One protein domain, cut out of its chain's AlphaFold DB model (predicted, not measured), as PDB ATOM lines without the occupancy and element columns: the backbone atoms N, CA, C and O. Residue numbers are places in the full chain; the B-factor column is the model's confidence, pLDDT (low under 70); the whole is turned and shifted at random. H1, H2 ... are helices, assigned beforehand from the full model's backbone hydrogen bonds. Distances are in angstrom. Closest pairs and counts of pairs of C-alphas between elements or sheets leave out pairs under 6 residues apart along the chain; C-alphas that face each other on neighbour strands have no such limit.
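AT A GLANCE: This is residues 4 to 139 of the 307 residues of an uncharacterized protein of Elusimicrobia bacterium (UniProt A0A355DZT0). What shape do these coordinates make? Three long helices, H4, H5 and H6, fold back end to end as a zigzag with H5 as its slanting stroke, and H3 packs across H5, with its residues 45 to 49 also meeting H6. H2 packs on H3 near the start of that helix, while short H1 lies off at one end, touching no helix. What is it made of, and how large is it? The printed part has 136 residues with six named helices, H1 to H6 in chain order, and no named strand; the class is all helix. It is compact, with a radius of gyration of the C-alphas of 16.2 A and spans of 51 by 36 by 23 A.

IN THESE COORDINATES: Where is the longest helix? H6, residues 113 to 135, runs 33.3 A from C-alpha 113 at (206.624, 205.203, 265.291) to C-alpha 135 at (176.955, 203.027, 250.340). Where are the other long ones? H5 is residues 89 to 110, 29.9 A, with a kink of 28 degrees near residue 104; H4 is residues 64 to 81, 25.7 A. Where are the shorter ones? H3 is residues 45 to 56, 18.4 A, and H2 is residues 22 to 34, 18.5 A. H1 is residues 4 to 10, beginning at C-alpha 4, (165.004, 212.123, 253.570).

HOW THE PARTS SIT: What does H6 touch? It touches H5 in a helical hairpin, opposite ways at a shallow tilt of 27 degrees, the closest C-alphas being those of Gly 107 and Leu 114, 5.6 A apart. With residues 121 to 125 alone it touches H3, at a tilt of 36 degrees, only just steep, the closest C-alphas being those of Val 46 and Val 121, 6.1 A. What else touches H5 and H3? H5 and H4 form a helical hairpin at a steep tilt of 40 degrees, with Phe 71 and Ala 91 closest, C-alphas 5.6 A apart. H3 touches H5 at Phe 50 and Thr 99, C-alphas 6.6 A apart, and H2 at Pro 29 and Leu 48, C-alphas 6.8 A apart. Are the helix backbones whole? In H1, H4 and H6 every O i to N i+4 pair is within hydrogen-bond range, against 7 of 9 in H2, 6 of 8 in H3 and 15 of 18 in H5.

THE WHOLE: How far does it reach? The two C-alphas farthest apart are those of Glu 4 and Phe 62, 51.8 A. Is it continuous? The printed part has no cut; the link from H1 to H2 is long, with 11 residues, and that from H5 to H6 is tight. Where is confidence low? The mean pLDDT of the printed part is 80.4, with residues 4 to 19, 39 and 58 under 70.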
ATOM      1  N   GLU A   4     164.334 211.502 252.420       36.38
ATOM      2  CA  GLU A   4     165.004 212.123 253.570       36.38
ATOM      3  C   GLU A   4     166.499 211.769 253.646       36.38
ATOM      4  O   GLU A   4     167.322 212.653 253.874       36.38
ATOM      5  N   GLY A   5     166.886 210.519 253.368       34.66
ATOM      6  CA  GLY A   5     168.292 210.094 253.329       34.66
ATOM      7  C   GLY A   5     169.054 210.695 252.144       34.66
ATOM      8  O   GLY A   5     170.191 211.150 252.287       34.66
ATOM      9  N   PHE A   6     168.397 210.795 250.984       38.28
ATOM     10  CA  PHE A   6     168.946 211.502 249.823       38.28
ATOM     11  C   PHE A   6     169.111 213.001 250.108       38.28
ATOM     12  O   PHE A   6     170.187 213.551 249.867       38.28
ATOM     13  N   LYS A   7     168.092 213.644 250.701       35.09
ATOM     14  CA  LYS A   7     168.132 215.044 251.158       35.09
ATOM     15  C   LYS A   7     169.213 215.270 252.214       35.09
ATOM     16  O   LYS A   7     169.885 216.290 252.154       35.09
ATOM     17  N   ALA A   8     169.422 214.340 253.145       35.91
ATOM     18  CA  ALA A   8     170.484 214.420 254.145       35.91
ATOM     19  C   ALA A   8     171.880 214.350 253.499       35.91
ATOM     20  O   ALA A   8     172.746 215.154 253.843       35.91
ATOM     21  N   SER A   9     172.082 213.485 252.497       37.41
ATOM     22  CA  SER A   9     173.346 213.447 251.740       37.41
ATOM     23  C   SER A   9     173.538 214.687 250.846       37.41
ATOM     24  O   SER A   9     174.652 215.193 250.712       37.41
ATOM     25  N   ALA A  10     172.440 215.241 250.315       37.41
ATOM     26  CA  ALA A  10     172.411 216.486 249.547       37.41
ATOM     27  C   ALA A  10     172.523 217.752 250.424       37.41
ATOM     28  O   ALA A  10     172.718 218.847 249.916       37.41
ATOM     29  N   ARG A  11     172.432 217.647 251.755       38.59
ATOM     30  CA  ARG A  11     172.718 218.768 252.672       38.59
ATOM     31  C   ARG A  11     174.216 218.913 252.975       38.59
ATOM     32  O   ARG A  11     174.625 219.958 253.459       38.59
ATOM     33  N   GLY A  12     175.046 217.921 252.635       40.28
ATOM     34  CA  GLY A  12     176.511 217.945 252.797       40.28
ATOM     35  C   GLY A  12     177.275 218.682 251.685       40.28
ATOM     36  O   GLY A  12     178.427 218.337 251.382       40.28
ATOM     37  N   HIS A  13     176.635 219.645 251.017       51.50
ATOM     38  CA  HIS A  13     177.237 220.411 249.929       51.50
ATOM     39  C   HIS A  13     178.085 221.558 250.484       51.50
ATOM     40  O   HIS A  13     177.673 222.713 250.480       51.50
ATOM     41  N   TYR A  14     179.321 221.250 250.890       53.12
ATOM     42  CA  TYR A  14     180.379 222.261 250.909       53.12
ATOM     43  C   TYR A  14     180.822 222.536 249.464       53.12
ATOM     44  O   TYR A  14     181.882 222.103 249.009       53.12
ATOM     45  N   TRP A  15     179.938 223.171 248.695       54.22
ATOM     46  CA  TRP A  15     180.221 223.617 247.342       54.22
ATOM     47  C   TRP A  15     179.878 225.093 247.204       54.22
ATOM     48  O   TRP A  15     178.724 225.489 247.342       54.22
ATOM     49  N   TYR A  16     180.896 225.882 246.890       57.59
ATOM     50  CA  TYR A  16     180.768 227.264 246.482       57.59
ATOM     51  C   TYR A  16     181.196 227.350 245.019       57.59
ATOM     52  O   TYR A  16     182.307 226.949 244.651       57.59
ATOM     53  N   GLY A  17     180.297 227.848 244.177       54.31
ATOM     54  CA  GLY A  17     180.659 228.342 242.856       54.31
ATOM     55  C   GLY A  17     181.183 229.771 242.983       54.31
ATOM     56  O   GLY A  17     180.488 230.621 243.532       54.31
ATOM     57  N   GLY A  18     182.386 230.037 242.470       60.28
ATOM     58  CA  GLY A  18     182.992 231.372 242.467       60.28
ATOM     59  C   GLY A  18     184.010 231.618 243.583       60.28
ATOM     60  O   GLY A  18     184.412 230.702 244.300       60.28
ATOM     61  N   LEU A  19     184.461 232.872 243.687       63.12
ATOM     62  CA  LEU A  19     185.484 233.290 244.644       63.12
ATOM     63  C   LEU A  19     184.960 233.176 246.078       63.12
ATOM     64  O   LEU A  19     183.933 233.755 246.430       63.12
ATOM     65  N   LEU A  20     185.698 232.443 246.906       72.25
ATOM     66  CA  LEU A  20     185.430 232.340 248.334       72.25
ATOM     67  C   LEU A  20     185.781 233.655 249.034       72.25
ATOM     68  O   LEU A  20     186.778 234.298 248.701       72.25
ATOM     69  N   ASP A  21     185.010 234.022 250.060       82.19
ATOM     70  CA  ASP A  21     185.470 235.045 250.996       82.19
ATOM     71  C   ASP A  21     186.781 234.587 251.660       82.19
ATOM     72  O   ASP A  21     187.030 233.389 251.818       82.19
ATOM     73  N   TRP A  22     187.633 235.530 252.063       84.56
ATOM     74  CA  TRP A  22     188.971 235.199 252.556       84.56
ATOM     75  C   TRP A  22     188.958 234.276 253.789       84.56
ATOM     76  O   TRP A  22     189.838 233.427 253.925       84.56
ATOM     77  N   ARG A  23     187.963 234.402 254.683       86.56
ATOM     78  CA  ARG A  23     187.860 233.569 255.896       86.56
ATOM     79  C   ARG A  23     187.508 232.144 255.513       86.56
ATOM     80  O   ARG A  23     188.130 231.194 255.982       86.56
ATOM     81  N   THR A  24     186.520 232.008 254.641       82.25
ATOM     82  CA  THR A  24     186.077 230.741 254.076       82.25
ATOM     83  C   THR A  24     187.204 230.084 253.295       82.25
ATOM     84  O   THR A  24     187.428 228.890 253.472       82.25
ATOM     85  N   TRP A  25     187.966 230.847 252.512       84.56
ATOM     86  CA  TRP A  25     189.116 230.355 251.759       84.56
ATOM     87  C   TRP A  25     190.194 229.768 252.682       84.56
ATOM     88  O   TRP A  25     190.543 228.598 252.539       84.56
ATOM     89  N   VAL A  26     190.633 230.508 253.709       86.31
ATOM     90  CA  VAL A  26     191.638 230.026 254.682       86.31
ATOM     91  C   VAL A  26     191.150 228.791 255.450       86.31
ATOM     92  O   VAL A  26     191.911 227.850 255.674       86.31
ATOM     93  N   LEU A  27     189.873 228.761 255.839       88.62
ATOM     94  CA  LEU A  27     189.286 227.654 256.599       88.62
ATOM     95  C   LEU A  27     188.843 226.473 255.721       88.62
ATOM     96  O   LEU A  27     188.384 225.462 256.255       88.62
ATOM     97  N   THR A  28     188.977 226.567 254.396       86.88
ATOM     98  CA  THR A  28     188.480 225.555 253.452       86.88
ATOM     99  C   THR A  28     189.021 224.152 253.733       86.88
ATOM    100  O   THR A  28     188.201 223.239 253.801       86.88
ATOM    101  N   PRO A  29     190.329 223.927 253.981       87.19
ATOM    102  CA  PRO A  29     190.834 222.603 254.349       87.19
ATOM    103  C   PRO A  29     190.100 221.967 255.536       87.19
ATOM    104  O   PRO A  29     189.712 220.801 255.475       87.19
ATOM    105  N   TRP A  30     189.880 222.739 256.606       88.19
ATOM    106  CA  TRP A  30     189.209 222.273 257.821       88.19
ATOM    107  C   TRP A  30     187.731 222.004 257.582       88.19
ATOM    108  O   TRP A  30     187.220 220.960 257.984       88.19
ATOM    109  N   ARG A  31     187.053 222.911 256.880       86.88
ATOM    110  CA  ARG A  31     185.633 222.759 256.558       86.88
ATOM    111  C   ARG A  31     185.389 221.561 255.641       86.88
ATOM    112  O   ARG A  31     184.488 220.778 255.908       86.88
ATOM    113  N   LEU A  32     186.250 221.315 254.654       83.75
ATOM    114  CA  LEU A  32     186.170 220.120 253.801       83.75
ATOM    115  C   LEU A  32     186.353 218.804 254.567       83.75
ATOM    116  O   LEU A  32     185.817 217.777 254.166       83.75
ATOM    117  N   PHE A  33     187.098 218.799 255.667       85.50
ATOM    118  CA  PHE A  33     187.227 217.607 256.503       85.50
ATOM    119  C   PHE A  33     186.047 217.433 257.468       85.50
ATOM    120  O   PHE A  33     185.510 216.332 257.612       85.50
ATOM    121  N   ILE A  34     185.634 218.518 258.130       84.31
ATOM    122  CA  ILE A  34     184.584 218.491 259.156       84.31
ATOM    123  C   ILE A  34     183.203 218.334 258.516       84.31
ATOM    124  O   ILE A  34     182.421 217.495 258.958       84.31
ATOM    125  N   GLU A  35     182.916 219.116 257.478       81.88
ATOM    126  CA  GLU A  35     181.607 219.216 256.820       81.88
ATOM    127  C   GLU A  35     181.529 218.348 255.554       81.88
ATOM    128  O   GLU A  35     180.438 218.011 255.091       81.88
ATOM    129  N   GLY A  36     182.676 217.935 255.001       77.75
ATOM    130  CA  GLY A  36     182.732 217.022 253.866       77.75
ATOM    131  C   GLY A  36     182.140 215.661 254.214       77.75
ATOM    132  O   GLY A  36     182.644 214.929 255.070       77.75
ATOM    133  N   ARG A  37     181.042 215.316 253.542       74.44
ATOM    134  CA  ARG A  37     180.306 214.057 253.754       74.44
ATOM    135  C   ARG A  37     179.938 213.342 252.459       74.44
ATOM    136  O   ARG A  37     179.261 212.326 252.500       74.44
ATOM    137  N   SER A  38     180.380 213.852 251.310       72.75
ATOM    138  CA  SER A  38     180.065 213.276 250.001       72.75
ATOM    139  C   SER A  38     181.321 213.068 249.161       72.75
ATOM    140  O   SER A  38     182.349 213.704 249.395       72.75
ATOM    141  N   SER A  39     181.203 212.271 248.096       69.06
ATOM    142  CA  SER A  39     182.266 212.118 247.085       69.06
ATOM    143  C   SER A  39     182.692 213.427 246.395       69.06
ATOM    144  O   SER A  39     183.721 213.459 245.726       69.06
ATOM    145  N   PHE A  40     181.925 214.512 246.552       70.19
ATOM    146  CA  PHE A  40     182.248 215.830 246.001       70.19
ATOM    147  C   PHE A  40     182.960 216.753 247.000       70.19
ATOM    148  O   PHE A  40     183.595 217.719 246.577       70.19
ATOM    149  N   SER A  41     182.846 216.469 248.303       78.00
ATOM    150  CA  SER A  41     183.230 217.383 249.387       78.00
ATOM    151  C   SER A  41     184.158 216.775 250.445       78.00
ATOM    152  O   SER A  41     184.667 217.520 251.275       78.00
ATOM    153  N   PHE A  42     184.444 215.471 250.415       82.31
ATOM    154  CA  PHE A  42     185.353 214.840 251.373       82.31
ATOM    155  C   PHE A  42     186.792 214.728 250.845       82.31
ATOM    156  O   PHE A  42     187.045 214.033 249.863       82.31
ATOM    157  N   ILE A  43     187.739 215.392 251.520       83.25
ATOM    158  CA  ILE A  43     189.177 215.381 251.167       83.25
ATOM    159  C   ILE A  43     189.970 214.298 251.916       83.25
ATOM    160  O   ILE A  43     191.060 213.910 251.501       83.25
ATOM    161  N   GLY A  44     189.410 213.782 253.012       84.50
ATOM    162  CA  GLY A  44     190.057 212.790 253.862       84.50
ATOM    163  C   GLY A  44     191.013 213.356 254.918       84.50
ATOM    164  O   GLY A  44     191.429 214.512 254.845       84.50
ATOM    165  N   PRO A  45     191.385 212.530 255.916       87.81
ATOM    166  CA  PRO A  45     192.236 212.958 257.031       87.81
ATOM    167  C   PRO A  45     193.695 213.208 256.628       87.81
ATOM    168  O   PRO A  45     194.367 214.004 257.273       87.81
ATOM    169  N   VAL A  46     194.185 212.560 255.562       88.44
ATOM    170  CA  VAL A  46     195.594 212.625 255.123       88.44
ATOM    171  C   VAL A  46     196.025 214.063 254.851       88.44
ATOM    172  O   VAL A  46     197.079 214.485 255.321       88.44
ATOM    173  N   PHE A  47     195.203 214.827 254.128       89.19
ATOM    174  CA  PHE A  47     195.551 216.194 253.756       89.19
ATOM    175  C   PHE A  47     195.753 217.082 254.987       89.19
ATOM    176  O   PHE A  47     196.788 217.724 255.119       89.19
ATOM    177  N   LEU A  48     194.809 217.069 255.932       89.50
ATOM    178  CA  LEU A  48     194.907 217.892 257.138       89.50
ATOM    179  C   LEU A  48     195.957 217.404 258.131       89.50
ATOM    180  O   LEU A  48     196.665 218.228 258.702       89.50
ATOM    181  N   ALA A  49     196.069 216.089 258.332       89.25
ATOM    182  CA  ALA A  49     197.016 215.515 259.285       89.25
ATOM    183  C   ALA A  49     198.467 215.887 258.944       89.25
ATOM    184  O   ALA A  49     199.283 216.084 259.841       89.25
ATOM    185  N   PHE A  50     198.772 216.020 257.651       89.94
ATOM    186  CA  PHE A  50     200.126 216.284 257.176       89.94
ATOM    187  C   PHE A  50     200.344 217.685 256.606       89.94
ATOM    188  O   PHE A  50     201.478 218.031 256.275       89.94
ATOM    189  N   LEU A  51     199.314 218.534 256.559       89.44
ATOM    190  CA  LEU A  51     199.463 219.929 256.143       89.44
ATOM    191  C   LEU A  51     200.538 220.677 256.957       89.44
ATOM    192  O   LEU A  51     201.373 221.335 256.333       89.44
ATOM    193  N   PRO A  52     200.635 220.537 258.299       87.56
ATOM    194  CA  PRO A  52     201.702 221.183 259.064       87.56
ATOM    195  C   PRO A  52     203.107 220.778 258.605       87.56
ATOM    196  O   PRO A  52     204.005 221.614 258.593       87.56
ATOM    197  N   LEU A  53     203.311 219.531 258.160       81.44
ATOM    198  CA  LEU A  53     204.616 219.093 257.653       81.44
ATOM    199  C   LEU A  53     205.015 219.857 256.389       81.44
ATOM    200  O   LEU A  53     206.186 220.178 256.216       81.44
ATOM    201  N   THR A  54     204.053 220.216 255.539       78.12
ATOM    202  CA  THR A  54     204.337 221.028 254.346       78.12
ATOM    203  C   THR A  54     204.742 222.463 254.669       78.12
ATOM    204  O   THR A  54     205.530 223.047 253.933       78.12
ATOM    205  N   LEU A  55     204.260 223.008 255.790       79.44
ATOM    206  CA  LEU A  55     204.555 224.375 256.221       79.44
ATOM    207  C   LEU A  55     205.852 224.454 257.038       79.44
ATOM    208  O   LEU A  55     206.634 225.382 256.861       79.44
ATOM    209  N   PHE A  56     206.095 223.475 257.914       78.88
ATOM    210  CA  PHE A  56     207.207 223.500 258.872       78.88
ATOM    211  C   PHE A  56     208.440 222.700 258.431       78.88
ATOM    212  O   PHE A  56     209.524 222.935 258.957       78.88
ATOM    213  N   ALA A  57     208.318 221.787 257.463       71.38
ATOM    214  CA  ALA A  57     209.448 221.038 256.900       71.38
ATOM    215  C   ALA A  57     209.836 221.527 255.490       71.38
ATOM    216  O   ALA A  57     210.308 220.738 254.673       71.38
ATOM    217  N   ALA A  58     209.629 222.818 255.195       63.56
ATOM    218  CA  ALA A  58     209.797 223.433 253.870       63.56
ATOM    219  C   ALA A  58     211.227 223.357 253.287       63.56
ATOM    220  O   ALA A  58     211.416 223.552 252.087       63.56
ATOM    221  N   GLU A  59     212.237 223.037 254.102       72.12
ATOM    222  CA  GLU A  59     213.621 222.821 253.664       72.12
ATOM    223  C   GLU A  59     213.784 221.474 252.949       72.12
ATOM    224  O   GLU A  59     214.410 220.533 253.454       72.12
ATOM    225  N   SER A  60     213.181 221.356 251.771       73.06
ATOM    226  CA  SER A  60     213.178 220.127 250.992       73.06
ATOM    227  C   SER A  60     214.251 220.132 249.900       73.06
ATOM    228  O   SER A  60     214.287 221.054 249.085       73.06
ATOM    229  N   PRO A  61     215.119 219.101 249.837       79.69
ATOM    230  CA  PRO A  61     216.086 218.950 248.760       79.69
ATOM    231  C   PRO A  61     215.383 218.834 247.408       79.69
ATOM    232  O   PRO A  61     214.235 218.391 247.306       79.69
ATOM    233  N   PHE A  62     216.102 219.193 246.351       78.19
ATOM    234  CA  PHE A  62     215.656 218.948 244.987       78.19
ATOM    235  C   PHE A  62     215.342 217.448 244.779       78.19
ATOM    236  O   PHE A  62     216.116 216.610 245.243       78.19
ATOM    237  N   PRO A  63     214.233 217.082 244.098       86.38
ATOM    238  CA  PRO A  63     213.245 217.944 243.436       86.38
ATOM    239  C   PRO A  63     212.002 218.276 244.289       86.38
ATOM    240  O   PRO A  63     211.040 218.842 243.777       86.38
ATOM    241  N   PHE A  64     211.974 217.944 245.581       86.19
ATOM    242  CA  PHE A  64     210.752 218.016 246.396       86.19
ATOM    243  C   PHE A  64     210.238 219.445 246.627       86.19
ATOM    244  O   PHE A  64     209.030 219.639 246.738       86.19
ATOM    245  N   GLY A  65     211.109 220.459 246.588       87.75
ATOM    246  CA  GLY A  65     210.676 221.862 246.552       87.75
ATOM    247  C   GLY A  65     209.792 222.187 245.336       87.75
ATOM    248  O   GLY A  65     208.775 222.862 245.477       87.75
ATOM    249  N   TRP A  66     210.107 221.632 244.158       91.56
ATOM    250  CA  TRP A  66     209.277 221.783 242.956       91.56
ATOM    251  C   TRP A  66     207.959 221.026 243.068       91.56
ATOM    252  O   TRP A  66     206.927 221.546 242.660       91.56
ATOM    253  N   VAL A  67     207.969 219.830 243.661       92.38
ATOM    254  CA  VAL A  67     206.740 219.062 243.922       92.38
ATOM    255  C   VAL A  67     205.772 219.881 244.783       92.38
ATOM    256  O   VAL A  67     204.596 219.997 244.436       92.38
ATOM    257  N   LEU A  68     206.270 220.505 245.858       91.69
ATOM    258  CA  LEU A  68     205.463 221.383 246.706       91.69
ATOM    259  C   LEU A  68     205.001 222.638 245.961       91.69
ATOM    260  O   LEU A  68     203.844 223.024 246.100       91.69
ATOM    261  N   ALA A  69     205.865 223.255 245.151       91.56
ATOM    262  CA  ALA A  69     205.509 224.438 244.369       91.56
ATOM    263  C   ALA A  69     204.399 224.145 243.346       91.56
ATOM    264  O   ALA A  69     203.440 224.907 243.245       91.56
ATOM    265  N   VAL A  70     204.480 223.017 242.630       94.88
ATOM    266  CA  VAL A  70     203.451 222.591 241.666       94.88
ATOM    267  C   VAL A  70     202.150 222.233 242.383       94.88
ATOM    268  O   VAL A  70     201.074 222.625 241.923       94.88
ATOM    269  N   PHE A  71     202.225 221.547 243.529       94.25
ATOM    270  CA  PHE A  71     201.054 221.316 244.372       94.25
ATOM    271  C   PHE A  71     200.418 222.638 244.819       94.25
ATOM    272  O   PHE A  71     199.217 222.822 244.645       94.25
ATOM    273  N   GLY A  72     201.218 223.574 245.335       93.12
ATOM    274  CA  GLY A  72     200.770 224.889 245.783       93.12
ATOM    275  C   GLY A  72     200.110 225.683 244.660       93.12
ATOM    276  O   GLY A  72     198.994 226.159 244.831       93.12
ATOM    277  N   ALA A  73     200.732 225.751 243.481       94.69
ATOM    278  CA  ALA A  73     200.147 226.398 242.307       94.69
ATOM    279  C   ALA A  73     198.814 225.750 241.894       94.69
ATOM    280  O   ALA A  73     197.844 226.455 241.625       94.69
ATOM    281  N   SER A  74     198.741 224.415 241.912       94.25
ATOM    282  CA  SER A  74     197.510 223.674 241.609       94.25
ATOM    283  C   SER A  74     196.417 223.931 242.649       94.25
ATOM    284  O   SER A  74     195.262 224.128 242.287       94.25
ATOM    285  N   TYR A  75     196.775 223.976 243.933       92.00
ATOM    286  CA  TYR A  75     195.862 224.267 245.035       92.00
ATOM    287  C   TYR A  75     195.336 225.706 244.972       92.00
ATOM    288  O   TYR A  75     194.137 225.937 245.132       92.00
ATOM    289  N   LEU A  76     196.206 226.681 244.699       91.25
ATOM    290  CA  LEU A  76     195.819 228.081 244.519       91.25
ATOM    291  C   LEU A  76     194.912 228.246 243.295       91.25
ATOM    292  O   LEU A  76     193.852 228.855 243.405       91.25
ATOM    293  N   GLY A  77     195.276 227.642 242.160       90.75
ATOM    294  CA  GLY A  77     194.452 227.655 240.950       90.75
ATOM    295  C   GLY A  77     193.084 227.009 241.171       90.75
ATOM    296  O   GLY A  77     192.064 227.589 240.807       90.75
ATOM    297  N   TRP A  78     193.052 225.852 241.835       90.31
ATOM    298  CA  TRP A  78     191.818 225.175 242.226       90.31
ATOM    299  C   TRP A  78     190.952 226.062 243.125       90.31
ATOM    300  O   TRP A  78     189.817 226.362 242.770       90.31
ATOM    301  N   SER A  79     191.501 226.532 244.246       87.38
ATOM    302  CA  SER A  79     190.755 227.292 245.255       87.38
ATOM    303  C   SER A  79     190.283 228.669 244.770       87.38
ATOM    304  O   SER A  79     189.328 229.210 245.323       87.38
ATOM    305  N   ALA A  80     190.914 229.222 243.728       84.75
ATOM    306  CA  ALA A  80     190.466 230.438 243.053       84.75
ATOM    307  C   ALA A  80     189.293 230.202 242.081       84.75
ATOM    308  O   ALA A  80     188.563 231.141 241.771       84.75
ATOM    309  N   GLN A  81     189.110 228.975 241.586       81.25
ATOM    310  CA  GLN A  81     188.103 228.645 240.569       81.25
ATOM    311  C   GLN A  81     186.886 227.910 241.141       81.25
ATOM    312  O   GLN A  81     185.767 228.096 240.659       81.25
ATOM    313  N   SER A  82     187.088 227.024 242.118       81.19
ATOM    314  CA  SER A  82     186.052 226.114 242.608       81.19
ATOM    315  C   SER A  82     186.407 225.535 243.975       81.19
ATOM    316  O   SER A  82     187.572 225.333 244.294       81.19
ATOM    317  N   SER A  83     185.393 225.158 244.756       77.19
ATOM    318  CA  SER A  83     185.588 224.356 245.970       77.19
ATOM    319  C   SER A  83     185.300 222.858 245.768       77.19
ATOM    320  O   SER A  83     185.255 222.105 246.742       77.19
ATOM    321  N   MET A  84     185.088 222.387 244.528       80.94
ATOM    322  CA  MET A  84     184.897 220.953 244.252       80.94
ATOM    323  C   MET A  84     186.221 220.195 244.380       80.94
ATOM    324  O   MET A  84     187.080 220.304 243.503       80.94
ATOM    325  N   ILE A  85     186.371 219.349 245.404       84.12
ATOM    326  CA  ILE A  85     187.620 218.595 245.652       84.12
ATOM    327  C   ILE A  85     188.027 217.720 244.477       84.12
ATOM    328  O   ILE A  85     189.215 217.502 244.263       84.12
ATOM    329  N   ARG A  86     187.075 217.224 243.683       83.00
ATOM    330  CA  ARG A  86     187.407 216.345 242.557       83.00
ATOM    331  C   ARG A  86     188.359 216.981 241.539       83.00
ATOM    332  O   ARG A  86     189.075 216.258 240.859       83.00
ATOM    333  N   LEU A  87     188.374 218.313 241.468       87.06
ATOM    334  CA  LEU A  87     189.296 219.081 240.633       87.06
ATOM    335  C   LEU A  87     190.694 219.213 241.265       87.06
ATOM    336  O   LEU A  87     191.662 219.438 240.550       87.06
ATOM    337  N   LEU A  88     190.811 219.025 242.583       89.88
ATOM    338  CA  LEU A  88     192.075 218.989 243.323       89.88
ATOM    339  C   LEU A  88     192.709 217.587 243.356       89.88
ATOM    340  O   LEU A  88     193.917 217.480 243.545       89.88
ATOM    341  N   ILE A  89     191.928 216.514 243.153       89.12
ATOM    342  CA  ILE A  89     192.409 215.116 243.210       89.12
ATOM    343  C   ILE A  89     193.712 214.892 242.424       89.12
ATOM    344  O   ILE A  89     194.613 214.285 242.997       89.12
ATOM    345  N   PRO A  90     193.889 215.392 241.182       91.56
ATOM    346  CA  PRO A  90     195.134 215.190 240.436       91.56
ATOM    347  C   PRO A  90     196.379 215.803 241.097       91.56
ATOM    348  O   PRO A  90     197.488 215.334 240.856       91.56
ATOM    349  N   ALA A  91     196.212 216.825 241.942       93.62
ATOM    350  CA  ALA A  91     197.306 217.472 242.661       93.62
ATOM    351  C   ALA A  91     197.636 216.782 243.998       93.62
ATOM    352  O   ALA A  91     198.773 216.857 244.461       93.62
ATOM    353  N   LEU A  92     196.680 216.077 244.618       90.94
ATOM    354  CA  LEU A  92     196.884 215.403 245.909       90.94
ATOM    355  C   LEU A  92     198.049 214.387 245.916       90.94
ATOM    356  O   LEU A  92     198.763 214.344 246.917       90.94
ATOM    357  N   PRO A  93     198.333 213.618 244.843       92.88
ATOM    358  CA  PRO A  93     199.525 212.774 244.783       92.88
ATOM    359  C   PRO A  93     200.843 213.532 244.994       92.88
ATOM    360  O   PRO A  93     201.748 212.997 245.630       92.88
ATOM    361  N   LEU A  94     200.950 214.780 244.520       93.38
ATOM    362  CA  LEU A  94     202.142 215.614 244.728       93.38
ATOM    363  C   LEU A  94     202.306 215.971 246.209       93.38
ATOM    364  O   LEU A  94     203.401 215.860 246.762       93.38
ATOM    365  N   PHE A  95     201.202 216.320 246.874       92.44
ATOM    366  CA  PHE A  95     201.178 216.533 248.320       92.44
ATOM    367  C   PHE A  95     201.592 215.270 249.087       92.44
ATOM    368  O   PHE A  95     202.421 215.343 249.997       92.44
ATOM    369  N   CYS A  96     201.066 214.104 248.701       91.06
ATOM    370  CA  CYS A  96     201.430 212.825 249.308       91.06
ATOM    371  C   CYS A  96     202.920 212.504 249.119       91.06
ATOM    372  O   CYS A  96     203.569 212.073 250.069       91.06
ATOM    373  N   LEU A  97     203.477 212.753 247.930       91.25
ATOM    374  CA  LEU A  97     204.892 212.520 247.629       91.25
ATOM    375  C   LEU A  97     205.809 213.414 248.475       91.25
ATOM    376  O   LEU A  97     206.776 212.929 249.064       91.25
ATOM    377  N   TYR A  98     205.483 214.704 248.575       91.44
ATOM    378  CA  TYR A  98     206.202 215.636 249.442       91.44
ATOM    379  C   TYR A  98     206.135 215.207 250.914       91.44
ATOM    380  O   TYR A  98     207.146 215.147 251.617       91.44
ATOM    381  N   THR A  99     204.932 214.856 251.371       89.44
ATOM    382  CA  THR A  99     204.677 214.417 252.744       89.44
ATOM    383  C   THR A  99     205.465 213.156 253.084       89.44
ATOM    384  O   THR A  99     206.094 213.100 254.137       89.44
ATOM    385  N   ALA A 100     205.482 212.161 252.194       88.62
ATOM    386  CA  ALA A 100     206.218 210.915 252.397       88.62
ATOM    387  C   ALA A 100     207.723 211.161 252.583       88.62
ATOM    388  O   ALA A 100     208.339 210.597 253.485       88.62
ATOM    389  N   GLN A 101     208.308 212.058 251.786       89.06
ATOM    390  CA  GLN A 101     209.714 212.427 251.928       89.06
ATOM    391  C   GLN A 101     209.991 213.200 253.226       89.06
ATOM    392  O   GLN A 101     211.006 212.956 253.887       89.06
ATOM    393  N   SER A 102     209.087 214.097 253.624       88.00
ATOM    394  CA  SER A 102     209.199 214.821 254.894       88.00
ATOM    395  C   SER A 102     209.129 213.856 256.082       88.00
ATOM    396  O   SER A 102     209.925 213.959 257.016       88.00
ATOM    397  N   LEU A 103     208.228 212.873 256.013       86.81
ATOM    398  CA  LEU A 103     208.078 211.819 257.012       86.81
ATOM    399  C   LEU A 103     209.301 210.900 257.093       86.81
ATOM    400  O   LEU A 103     209.692 210.564 258.204       86.81
ATOM    401  N   ASP A 104     209.946 210.530 255.981       85.38
ATOM    402  CA  ASP A 104     211.188 209.731 256.016       85.38
ATOM    403  C   ASP A 104     212.312 210.472 256.762       85.38
ATOM    404  O   ASP A 104     212.991 209.924 257.635       85.38
ATOM    405  N   ARG A 105     212.471 211.767 256.475       83.44
ATOM    406  CA  ARG A 105     213.498 212.601 257.116       83.44
ATOM    407  C   ARG A 105     213.221 212.829 258.595       83.44
ATOM    408  O   ARG A 105     214.148 212.775 259.403       83.44
ATOM    409  N   LEU A 106     211.966 213.094 258.951       81.81
ATOM    410  CA  LEU A 106     211.564 213.297 260.341       81.81
ATOM    411  C   LEU A 106     211.526 211.985 261.120       81.81
ATOM    412  O   LEU A 106     211.933 211.981 262.273       81.81
ATOM    413  N   GLY A 107     211.135 210.868 260.509       78.00
ATOM    414  CA  GLY A 107     211.127 209.543 261.132       78.00
ATOM    415  C   GLY A 107     212.522 209.106 261.575       78.00
ATOM    416  O   GLY A 107     212.685 208.592 262.680       78.00
ATOM    417  N   LYS A 108     213.558 209.438 260.791       77.75
ATOM    418  CA  LYS A 108     214.968 209.276 261.201       77.75
ATOM    419  C   LYS A 108     215.325 210.064 262.469       77.75
ATOM    420  O   LYS A 108     216.225 209.656 263.192       77.75
ATOM    421  N   ARG A 109     214.639 211.181 262.740       78.31
ATOM    422  CA  ARG A 109     214.873 212.052 263.908       78.31
ATOM    423  C   ARG A 109     213.960 211.733 265.099       78.31
ATOM    424  O   ARG A 109     214.387 211.882 266.235       78.31
ATOM    425  N   TRP A 110     212.700 211.377 264.850       74.50
ATOM    426  CA  TRP A 110     211.628 211.284 265.854       74.50
ATOM    427  C   TRP A 110     211.274 209.830 266.211       74.50
ATOM    428  O   TRP A 110     210.439 209.600 267.083       74.50
ATOM    429  N   GLY A 111     211.933 208.854 265.579       77.50
ATOM    430  CA  GLY A 111     211.793 207.427 265.857       77.50
ATOM    431  C   GLY A 111     210.845 206.701 264.899       77.50
ATOM    432  O   GLY A 111     210.046 207.299 264.179       77.50
ATOM    433  N   GLY A 112     210.920 205.367 264.910       77.62
ATOM    434  CA  GLY A 112     210.201 204.493 263.974       77.62
ATOM    435  C   GLY A 112     208.675 204.447 264.125       77.62
ATOM    436  O   GLY A 112     208.028 203.755 263.349       77.62
ATOM    437  N   TRP A 113     208.080 205.161 265.088       82.06
ATOM    438  CA  TRP A 113     206.624 205.203 265.291       82.06
ATOM    439  C   TRP A 113     205.905 206.129 264.297       82.06
ATOM    440  O   TRP A 113     204.754 205.877 263.948       82.06
ATOM    441  N   LEU A 114     206.581 207.171 263.798       81.19
ATOM    442  CA  LEU A 114     205.979 208.169 262.911       81.19
ATOM    443  C   LEU A 114     205.470 207.566 261.577       81.19
ATOM    444  O   LEU A 114     204.344 207.881 261.180       81.19
ATOM    445  N   PRO A 115     206.203 206.644 260.915       80.25
ATOM    446  CA  PRO A 115     205.667 205.884 259.785       80.25
ATOM    447  C   PRO A 115     204.407 205.078 260.128       80.25
ATOM    448  O   PRO A 115     203.475 205.043 259.329       80.25
ATOM    449  N   TRP A 116     204.329 204.478 261.321       85.50
ATOM    450  CA  TRP A 116     203.145 203.721 261.744       85.50
ATOM    451  C   TRP A 116     201.918 204.615 261.909       85.50
ATOM    452  O   TRP A 116     200.830 204.247 261.470       85.50
ATOM    453  N   THR A 117     202.079 205.823 262.455       84.38
ATOM    454  CA  THR A 117     200.988 206.808 262.496       84.38
ATOM    455  C   THR A 117     200.523 207.183 261.089       84.38
ATOM    456  O   THR A 117     199.320 207.267 260.850       84.38
ATOM    457  N   ALA A 118     201.445 207.338 260.133       86.12
ATOM    458  CA  ALA A 118     201.078 207.593 258.743       86.12
ATOM    459  C   ALA A 118     200.294 206.435 258.116       86.12
ATOM    460  O   ALA A 118     199.277 206.677 257.464       86.12
ATOM    461  N   VAL A 119     200.691 205.189 258.386       89.19
ATOM    462  CA  VAL A 119     199.933 204.000 257.972       89.19
ATOM    463  C   VAL A 119     198.518 204.026 258.549       89.19
ATOM    464  O   VAL A 119     197.564 203.827 257.801       89.19
ATOM    465  N   LEU A 120     198.343 204.339 259.837       90.38
ATOM    466  CA  LEU A 120     197.013 204.420 260.457       90.38
ATOM    467  C   LEU A 120     196.126 205.501 259.813       90.38
ATOM    468  O   LEU A 120     194.949 205.253 259.555       90.38
ATOM    469  N   VAL A 121     196.683 206.676 259.493       89.62
ATOM    470  CA  VAL A 121     195.946 207.756 258.806       89.62
ATOM    471  C   VAL A 121     195.547 207.342 257.383       89.62
ATOM    472  O   VAL A 121     194.434 207.640 256.942       89.62
ATOM    473  N   VAL A 122     196.420 206.628 256.669       89.38
ATOM    474  CA  VAL A 122     196.109 206.079 255.340       89.38
ATOM    475  C   VAL A 122     195.032 204.999 255.434       89.38
ATOM    476  O   VAL A 122     194.077 205.042 254.664       89.38
ATOM    477  N   LEU A 123     195.116 204.078 256.397       92.44
ATOM    478  CA  LEU A 123     194.092 203.051 256.615       92.44
ATOM    479  C   LEU A 123     192.729 203.668 256.945       92.44
ATOM    480  O   LEU A 123     191.712 203.199 256.440       92.44
ATOM    481  N   TRP A 124     192.700 204.756 257.716       89.25
ATOM    482  CA  TRP A 124     191.475 205.520 257.947       89.25
ATOM    483  C   TRP A 124     190.946 206.165 256.653       89.25
ATOM    484  O   TRP A 124     189.749 206.127 256.370       89.25
ATOM    485  N   ASN A 125     191.818 206.714 255.805       87.88
ATOM    486  CA  ASN A 125     191.389 207.230 254.505       87.88
ATOM    487  C   ASN A 125     190.797 206.124 253.609       87.88
ATOM    488  O   ASN A 125     189.744 206.318 252.997       87.88
ATOM    489  N   VAL A 126     191.433 204.952 253.566       89.50
ATOM    490  CA  VAL A 126     190.953 203.789 252.807       89.50
ATOM    491  C   VAL A 126     189.624 203.280 253.361       89.50
ATOM    492  O   VAL A 126     188.722 203.001 252.574       89.50
ATOM    493  N   SER A 127     189.454 203.209 254.686       89.00
ATOM    494  CA  SER A 127     188.196 202.754 255.292       89.00
ATOM    495  C   SER A 127     187.024 203.671 254.940       89.00
ATOM    496  O   SER A 127     185.924 203.186 254.685       89.00
ATOM    497  N   TRP A 128     187.261 204.982 254.819       83.31
ATOM    498  CA  TRP A 128     186.236 205.913 254.350       83.31
ATOM    499  C   TRP A 128     185.874 205.701 252.876       83.31
ATOM    500  O   TRP A 128     184.696 205.696 252.517       83.31
ATOM    501  N   ASN A 129     186.869 205.478 252.014       83.00
ATOM    502  CA  ASN A 129     186.615 205.139 250.611       83.00
ATOM    503  C   ASN A 129     185.835 203.819 250.488       83.00
ATOM    504  O   ASN A 129     184.890 203.737 249.706       83.00
ATOM    505  N   ALA A 130     186.175 202.816 251.301       87.44
ATOM    506  CA  ALA A 130     185.441 201.557 251.369       87.44
ATOM    507  C   ALA A 130     183.988 201.766 251.829       87.44
ATOM    508  O   ALA A 130     183.075 201.210 251.222       87.44
ATOM    509  N   ALA A 131     183.753 202.619 252.831       85.19
ATOM    510  CA  ALA A 131     182.406 202.975 253.277       85.19
ATOM    511  C   ALA A 131     181.581 203.643 252.159       85.19
ATOM    512  O   ALA A 131     180.434 203.263 251.943       85.19
ATOM    513  N   MET A 132     182.176 204.566 251.393       81.19
ATOM    514  CA  MET A 132     181.523 205.214 250.242       81.19
ATOM    515  C   MET A 132     181.203 204.226 249.107       81.19
ATOM    516  O   MET A 132     180.166 204.340 248.452       81.19
ATOM    517  N   LEU A 133     182.084 203.251 248.849       84.62
ATOM    518  CA  LEU A 133     181.817 202.184 247.876       84.62
ATOM    519  C   LEU A 133     180.679 201.272 248.340       84.62
ATOM    520  O   LEU A 133     179.849 200.868 247.524       84.62
ATOM    521  N   ASN A 134     180.626 200.983 249.640       86.50
ATOM    522  CA  ASN A 134     179.575 200.174 250.241       86.50
ATOM    523  C   ASN A 134     178.215 200.892 250.241       86.50
ATOM    524  O   ASN A 134     177.203 200.261 249.970       86.50
ATOM    525  N   GLU A 135     178.182 202.213 250.447       82.94
ATOM    526  CA  GLU A 135     176.955 203.027 250.340       82.94
ATOM    527  C   GLU A 135     176.336 202.975 248.932       82.94
ATOM    528  O   GLU A 135     175.120 203.055 248.761       82.94
ATOM    529  N   LYS A 136     177.178 202.807 247.908       82.88
ATOM    530  CA  LYS A 136     176.749 202.595 246.520       82.88
ATOM    531  C   LYS A 136     176.531 201.126 246.175       82.88
ATOM    532  O   LYS A 136     176.217 200.846 245.024       82.88
ATOM    533  N   GLU A 137     176.756 200.214 247.118       86.00
ATOM    534  CA  GLU A 137     176.648 198.761 246.958       86.00
ATOM    535  C   GLU A 137     177.451 198.201 245.765       86.00
ATOM    536  O   GLU A 137     177.152 197.143 245.219       86.00
ATOM    537  N   VAL A 138     178.522 198.902 245.373       85.50
ATOM    538  CA  VAL A 138     179.406 198.514 244.259       85.50
ATOM    539  C   VAL A 138     180.056 197.140 244.467       85.50
ATOM    540  O   VAL A 138     180.143 196.389 243.489       85.50
ATOM    541  N   PRO A 139     180.494 196.753 245.688       90.00
ATOM    542  CA  PRO A 139     181.082 195.434 245.912       90.00
ATOM    543  C   PRO A 139     180.180 194.277 245.473       90.00
ATOM    544  O   PRO A 139     180.691 193.287 244.956       90.00
TER     545      PRO A 139